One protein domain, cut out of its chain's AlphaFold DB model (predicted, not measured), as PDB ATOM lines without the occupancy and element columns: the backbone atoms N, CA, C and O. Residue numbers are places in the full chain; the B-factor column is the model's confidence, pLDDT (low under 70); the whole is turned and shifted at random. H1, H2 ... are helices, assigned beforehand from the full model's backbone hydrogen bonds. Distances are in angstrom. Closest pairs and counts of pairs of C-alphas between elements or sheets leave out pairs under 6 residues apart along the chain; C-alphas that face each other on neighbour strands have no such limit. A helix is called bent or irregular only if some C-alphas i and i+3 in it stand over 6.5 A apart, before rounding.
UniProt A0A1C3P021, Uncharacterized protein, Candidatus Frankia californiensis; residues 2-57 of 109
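What this domain is: This is residues 2 to 57 of the 109 residues of an uncharacterized protein of Candidatus Frankia californiensis (UniProt A0A1C3P021). There is little regular structure here: one longer helix, H1, with a long loop that arches from its end back to a short helix, H2, near its start. Beyond the helices, the two end stretches of the printed part run together to one side, briefly paired as strands are. The 56 printed residues hold two named helices, H1 then H2, with 20 residues, and no named strand; the class is all helix. The whole is loose, with a radius of gyration of the C-alphas of 13.3 A, and elongated, spanning 40 by 24 by 15 A.

How they stand to each other: H1, residues 11 to 25, and H2, residues 38 to 42, are close but not clearly touching; their closest C-alphas, those of Ala 15 and Leu 41, are 7.1 A apart. Residues 7 to 8 pair with residues 47 to 48, antiparallel. Every O i to N i+4 pair is within hydrogen-bond range in H2, and 9 of 11 are in H1.

Where its parts are: H1 measures 22.7 A from C-alpha 11 at (79.036, 99.362, 152.263) to C-alpha 25; it is only just irregular, with C-alphas 12 and 15 6.7 A apart. H2 measures 6.1 A and ends at C-alpha 42, (83.052, 105.817, 146.195).

The domain as a whole: The C-alphas farthest apart, those of Pro 34 and Gly 54, are 39.6 A apart. The link from H1 to H2 is long, with 12 residues. The printed part has no cut, and no printed residue is under 70 in pLDDT.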
ATOM      1  N   LEU A   2      77.698  82.530 130.919       97.31
ATOM      2  CA  LEU A   2      76.978  82.718 132.179       97.31
ATOM      3  C   LEU A   2      75.769  83.621 131.938       97.31
ATOM      4  O   LEU A   2      75.820  84.503 131.083       97.31
ATOM      5  N   ARG A   3      74.682  83.380 132.668       97.25
ATOM      6  CA  ARG A   3      73.454  84.178 132.632       97.25
ATOM      7  C   ARG A   3      72.998  84.442 134.057       97.25
ATOM      8  O   ARG A   3      73.208  83.619 134.935       97.25
ATOM      9  N   GLY A   4      72.352  85.576 134.277       96.25
ATOM     10  CA  GLY A   4      71.844  85.954 135.589       96.25
ATOM     11  C   GLY A   4      71.752  87.464 135.721       96.25
ATOM     12  O   GLY A   4      71.969  88.201 134.757       96.25
ATOM     13  N   ARG A   5      71.418  87.921 136.924       97.06
ATOM     14  CA  ARG A   5      71.349  89.342 137.252       97.06
ATOM     15  C   ARG A   5      72.503  89.692 138.171       97.06
ATOM     16  O   ARG A   5      72.632  89.087 139.231       97.06
ATOM     17  N   CYS A   6      73.283  90.696 137.786       97.69
ATOM     18  CA  CYS A   6      74.322  91.202 138.661       97.69
ATOM     19  C   CYS A   6      73.718  91.927 139.872       97.69
ATOM     20  O   CYS A   6      72.749  92.687 139.744       97.69
ATOM     21  N   THR A   7      74.318  91.724 141.038       97.75
ATOM     22  CA  THR A   7      74.056  92.498 142.255       97.75
ATOM     23  C   THR A   7      75.247  93.390 142.555       97.75
ATOM     24  O   THR A   7      76.388  93.027 142.295       97.75
ATOM     25  N   ARG A   8      74.987  94.598 143.057       98.00
ATOM     26  CA  ARG A   8      76.051  95.536 143.424       98.00
ATOM     27  C   ARG A   8      76.509  95.264 144.853       98.00
ATOM     28  O   ARG A   8      75.664  95.294 145.746       98.00
ATOM     29  N   VAL A   9      77.817  95.123 145.046       98.00
ATOM     30  CA  VAL A   9      78.465  95.098 146.368       98.00
ATOM     31  C   VAL A   9      78.505  96.520 146.930       98.00
ATOM     32  O   VAL A   9      78.725  97.487 146.190       98.00
ATOM     33  N   ARG A  10      78.208  96.681 148.221       94.88
ATOM     34  CA  ARG A  10      78.011  97.988 148.868       94.88
ATOM     35  C   ARG A  10      78.577  97.986 150.283       94.88
ATOM     36  O   ARG A  10      78.798  96.931 150.853       94.88
ATOM     37  N   GLY A  11      78.721  99.185 150.847       95.00
ATOM     38  CA  GLY A  11      79.036  99.362 152.263       95.00
ATOM     39  C   GLY A  11      80.387  98.766 152.642       95.00
ATOM     40  O   GLY A  11      81.341  98.840 151.864       95.00
ATOM     41  N   GLU A  12      80.440  98.185 153.836       95.75
ATOM     42  CA  GLU A  12      81.622  97.541 154.403       95.75
ATOM     43  C   GLU A  12      82.154  96.364 153.570       95.75
ATOM     44  O   GLU A  12      83.353  96.100 153.613       95.75
ATOM     45  N   ASP A  13      81.315  95.724 152.749       97.06
ATOM     46  CA  ASP A  13      81.710  94.566 151.939       97.06
ATOM     47  C   ASP A  13      82.525  94.950 150.693       97.06
ATOM     48  O   ASP A  13      83.186  94.103 150.088       97.06
ATOM     49  N   LEU A  14      82.501  96.223 150.279       97.69
ATOM     50  CA  LEU A  14      83.117  96.644 149.018       97.69
ATOM     51  C   LEU A  14      84.643  96.494 149.035       97.69
ATOM     52  O   LEU A  14      85.206  95.942 148.094       97.69
ATOM     53  N   ALA A  15      85.302  96.974 150.089       97.56
ATOM     54  CA  ALA A  15      86.756  96.903 150.217       97.56
ATOM     55  C   ALA A  15      87.287  95.454 150.271       97.56
ATOM     56  O   ALA A  15      88.086  95.105 149.402       97.56
ATOM     57  N   PRO A  16      86.821  94.572 151.181       97.19
ATOM     58  CA  PRO A  16      87.321  93.197 151.238       97.19
ATOM     59  C   PRO A  16      87.008  92.405 149.962       97.19
ATOM     60  O   PRO A  16      87.827  91.603 149.519       97.19
ATOM     61  N   THR A  17      85.863  92.645 149.315       97.81
ATOM     62  CA  THR A  17      85.541  91.958 148.052       97.81
ATOM     63  C   THR A  17      86.413  92.457 146.894       97.81
ATOM     64  O   THR A  17      86.797  91.664 146.033       97.81
ATOM     65  N   LEU A  18      86.789  93.743 146.872       97.38
ATOM     66  CA  LEU A  18      87.773  94.265 145.915       97.38
ATOM     67  C   LEU A  18      89.170  93.677 146.138       97.38
ATOM     68  O   LEU A  18      89.864  93.400 145.157       97.38
ATOM     69  N   ASP A  19      89.571  93.451 147.389       97.56
ATOM     70  CA  ASP A  19      90.840  92.785 147.705       97.56
ATOM     71  C   ASP A  19      90.841  91.342 147.197       97.56
ATOM     72  O   ASP A  19      91.759  90.947 146.476       97.56
ATOM     73  N   ILE A  20      89.763  90.592 147.461       97.44
ATOM     74  CA  ILE A  20      89.577  89.236 146.927       97.44
ATOM     75  C   ILE A  20      89.647  89.253 145.397       97.44
ATOM     76  O   ILE A  20      90.392  88.471 144.811       97.44
ATOM     77  N   PHE A  21      88.913  90.157 144.739       96.88
ATOM     78  CA  PHE A  21      88.934  90.289 143.283       96.88
ATOM     79  C   PHE A  21      90.345  90.582 142.755       96.88
ATOM     80  O   PHE A  21      90.795  89.929 141.813       96.88
ATOM     81  N   THR A  22      91.072  91.501 143.388       96.50
ATOM     82  CA  THR A  22      92.455  91.836 143.022       96.50
ATOM     83  C   THR A  22      93.365  90.615 143.136       96.50
ATOM     84  O   THR A  22      94.121  90.318 142.207       96.50
ATOM     85  N   ASP A  23      93.235  89.853 144.221       96.69
ATOM     86  CA  ASP A  23      94.027  88.651 144.457       96.69
ATOM     87  C   ASP A  23      93.629  87.470 143.557       96.69
ATOM     88  O   ASP A  23      94.454  86.589 143.318       96.69
ATOM     89  N   THR A  24      92.419  87.457 142.977       95.56
ATOM     90  CA  THR A  24      92.083  86.485 141.917       95.56
ATOM     91  C   THR A  24      92.856  86.732 140.620       95.56
ATOM     92  O   THR A  24      93.076  85.794 139.855       95.56
ATOM     93  N   ILE A  25      93.280  87.976 140.371       93.69
ATOM     94  CA  ILE A  25      94.034  88.361 139.171       93.69
ATOM     95  C   ILE A  25      95.536  88.258 139.434       93.69
ATOM     96  O   ILE A  25      96.270  87.683 138.634       93.69
ATOM     97  N   ILE A  26      95.996  88.832 140.547       94.94
ATOM     98  CA  ILE A  26      97.398  88.829 140.961       94.94
ATOM     99  C   ILE A  26      97.434  88.411 142.424       94.94
ATOM    100  O   ILE A  26      97.288  89.232 143.324       94.94
ATOM    101  N   VAL A  27      97.627  87.118 142.661       94.31
ATOM    102  CA  VAL A  27      97.587  86.527 144.004       94.31
ATOM    103  C   VAL A  27      98.486  87.307 144.967       94.31
ATOM    104  O   VAL A  27      99.670  87.477 144.679       94.31
ATOM    105  N   GLY A  28      97.963  87.733 146.120       95.69
ATOM    106  CA  GLY A  28      98.697  88.423 147.191       95.69
ATOM    107  C   GLY A  28      99.043  89.887 146.905       95.69
ATOM    108  O   GLY A  28      99.889  90.453 147.593       95.69
ATOM    109  N   ARG A  29      98.443  90.492 145.878       96.56
ATOM    110  CA  ARG A  29      98.701  91.880 145.498       96.56
ATOM    111  C   ARG A  29      98.049  92.873 146.450       96.56
ATOM    112  O   ARG A  29      98.627  93.938 146.665       96.56
ATOM    113  N   SER A  30      96.894  92.530 147.022       96.88
ATOM    114  CA  SER A  30      96.187  93.369 147.998       96.88
ATOM    115  C   SER A  30      97.100  93.770 149.167       96.88
ATOM    116  O   SER A  30      97.214  94.947 149.492       96.88
ATOM    117  N   ALA A  31      97.867  92.815 149.705       96.38
ATOM    118  CA  ALA A  31      98.792  93.015 150.822       96.38
ATOM    119  C   ALA A  31     100.035  93.868 150.492       96.38
ATOM    120  O   ALA A  31     100.721  94.337 151.398       96.38
ATOM    121  N   GLU A  32     100.355  94.057 149.210       95.94
ATOM    122  CA  GLU A  32     101.483  94.881 148.753       95.94
ATOM    123  C   GLU A  32     101.066  96.316 148.390       95.94
ATOM    124  O   GLU A  32     101.926  97.151 148.096       95.94
ATOM    125  N   CYS A  33      99.762  96.602 148.359       94.56
ATOM    126  CA  CYS A  33      99.218  97.912 148.017       94.56
ATOM    127  C   CYS A  33      98.736  98.650 149.278       94.56
ATOM    128  O   CYS A  33      98.380  98.015 150.271       94.56
ATOM    129  N   PRO A  34      98.701  99.994 149.268       95.88
ATOM    130  CA  PRO A  34      98.021 100.745 150.316       95.88
ATOM    131  C   PRO A  34      96.532 100.365 150.402       95.88
ATOM    132  O   PRO A  34      95.941 100.031 149.373       95.88
ATOM    133  N   PRO A  35      95.905 100.475 151.588       95.62
ATOM    134  CA  PRO A  35      94.463 100.297 151.723       95.62
ATOM    135  C   PRO A  35      93.682 101.256 150.821       95.62
ATOM    136  O   PRO A  35      94.083 102.412 150.649       95.62
ATOM    137  N   HIS A  36      92.532 100.804 150.312       96.69
ATOM    138  CA  HIS A  36      91.638 101.642 149.508       96.69
ATOM    139  C   HIS A  36      91.196 102.882 150.288       96.69
ATOM    140  O   HIS A  36      90.715 102.798 151.422       96.69
ATOM    141  N   SER A  37      91.295 104.048 149.662       97.00
ATOM    142  CA  SER A  37      90.735 105.280 150.201       97.00
ATOM    143  C   SER A  37      89.213 105.324 150.033       97.00
ATOM    144  O   SER A  37      88.636 104.758 149.102       97.00
ATOM    145  N   ALA A  38      88.537 106.104 150.883       96.12
ATOM    146  CA  ALA A  38      87.093 106.329 150.763       96.12
ATOM    147  C   ALA A  38      86.692 106.904 149.389       96.12
ATOM    148  O   ALA A  38      85.611 106.608 148.879       96.12
ATOM    149  N   LYS A  39      87.570 107.708 148.773       97.25
ATOM    150  CA  LYS A  39      87.341 108.288 147.448       97.25
ATOM    151  C   LYS A  39      87.383 107.220 146.353       97.25
ATOM    152  O   LYS A  39      86.483 107.193 145.519       97.25
ATOM    153  N   GLU A  40      88.381 106.339 146.373       97.12
ATOM    154  CA  GLU A  40      88.500 105.238 145.404       97.12
ATOM    155  C   GLU A  40      87.299 104.293 145.492       97.12
ATOM    156  O   GLU A  40      86.698 103.958 144.468       97.12
ATOM    157  N   LEU A  41      86.874 103.947 146.711       97.31
ATOM    158  CA  LEU A  41      85.692 103.112 146.936       97.31
ATOM    159  C   LEU A  41      84.410 103.781 146.420       97.31
ATOM    160  O   LEU A  41      83.610 103.142 145.738       97.31
ATOM    161  N   ALA A  42      84.222 105.078 146.676       96.44
ATOM    162  CA  ALA A  42      83.052 105.817 146.195       96.44
ATOM    163  C   ALA A  42      82.983 105.910 144.659       96.44
ATOM    164  O   ALA A  42      81.891 105.991 144.094       96.44
ATOM    165  N   GLN A  43      84.136 105.887 143.985       97.56
ATOM    166  CA  GLN A  43      84.248 105.936 142.524       97.56
ATOM    167  C   GLN A  43      84.215 104.549 141.863       97.56
ATOM    168  O   GLN A  43      84.279 104.459 140.637       97.56
ATOM    169  N   THR A  44      84.060 103.480 142.648       97.25
ATOM    170  CA  THR A  44      84.092 102.098 142.165       97.25
ATOM    171  C   THR A  44      82.726 101.421 142.310       97.25
ATOM    172  O   THR A  44      82.061 101.498 143.344       97.25
ATOM    173  N   VAL A  45      82.288 100.722 141.259       97.88
ATOM    174  CA  VAL A  45      81.105  99.850 141.295       97.88
ATOM    175  C   VAL A  45      81.561  98.412 141.100       97.88
ATOM    176  O   VAL A  45      81.941  98.033 139.997       97.88
ATOM    177  N   LEU A  46      81.487  97.615 142.166       97.81
ATOM    178  CA  LEU A  46      81.722  96.178 142.102       97.81
ATOM    179  C   LEU A  46      80.397  95.429 141.938       97.81
ATOM    180  O   LEU A  46      79.411  95.718 142.627       97.81
ATOM    181  N   LEU A  47      80.378  94.490 140.996       98.00
ATOM    182  CA  LEU A  47      79.216  93.686 140.647       98.00
ATOM    183  C   LEU A  47      79.529  92.202 140.823       98.00
ATOM    184  O   LEU A  47      80.577  91.733 140.392       98.00
ATOM    185  N   GLU A  48      78.570  91.467 141.369       97.06
ATOM    186  CA  GLU A  48      78.624  90.019 141.531       97.06
ATOM    187  C   GLU A  48      77.599  89.352 140.622       97.06
ATOM    188  O   GLU A  48      76.448  89.787 140.549       97.06
ATOM    189  N   LEU A  49      78.008  88.278 139.948       97.19
ATOM    190  CA  LEU A  49      77.127  87.414 139.170       97.19
ATOM    191  C   LEU A  49      77.194  85.994 139.751       97.19
ATOM    192  O   LEU A  49      78.222  85.331 139.585       97.19
ATOM    193  N   PRO A  50      76.134  85.500 140.413       95.12
ATOM    194  CA  PRO A  50      76.155  84.171 141.010       95.12
ATOM    195  C   PRO A  50      76.230  83.077 139.937       95.12
ATOM    196  O   PRO A  50      75.441  83.054 138.990       95.12
ATOM    197  N   ILE A  51      77.162  82.137 140.112       96.31
ATOM    198  CA  ILE A  51      77.300  80.945 139.266       96.31
ATOM    199  C   ILE A  51      76.514  79.807 139.918       96.31
ATOM    200  O   ILE A  51      77.037  79.065 140.742       96.31
ATOM    201  N   ILE A  52      75.234  79.698 139.570       96.25
ATOM    202  CA  ILE A  52      74.302  78.704 140.125       96.25
ATOM    203  C   ILE A  52      73.835  77.713 139.057       96.25
ATOM    204  O   ILE A  52      73.934  77.975 137.855       96.25
ATOM    205  N   GLU A  53      73.308  76.570 139.492       96.25
ATOM    206  CA  GLU A  53      72.774  75.535 138.605       96.25
ATOM    207  C   GLU A  53      71.741  76.097 137.606       96.25
ATOM    208  O   GLU A  53      70.976  77.015 137.904       96.25
ATOM    209  N   GLY A  54      71.778  75.606 136.362       96.06
ATOM    210  CA  GLY A  54      70.905  76.061 135.267       96.06
ATOM    211  C   GLY A  54      71.266  77.422 134.644       96.06
ATOM    212  O   GLY A  54      70.756  77.773 133.573       96.06
ATOM    213  N   SER A  55      72.179  78.184 135.252       96.81
ATOM    214  CA  SER A  55      72.528  79.547 134.820       96.81
ATOM    215  C   SER A  55      73.839  79.648 134.032       96.81
ATOM    216  O   SER A  55      74.273  80.741 133.669       96.81
ATOM    217  N   TRP A  56      74.455  78.518 133.684       97.81
ATOM    218  CA  TRP A  56      75.691  78.489 132.907       97.81
ATOM    219  C   TRP A  56      75.724  77.332 131.902       97.81
ATOM    220  O   TRP A  56      75.043  76.324 132.054       97.81
ATOM    221  N   LEU A  57      76.519  77.512 130.849       97.50
ATOM    222  CA  LEU A  57      76.841  76.499 129.845       97.50
ATOM    223  C   LEU A  57      78.333  76.589 129.522       97.50
ATOM    224  O   LEU A  57      78.822  77.668 129.168       97.50
TER     225      LEU A  57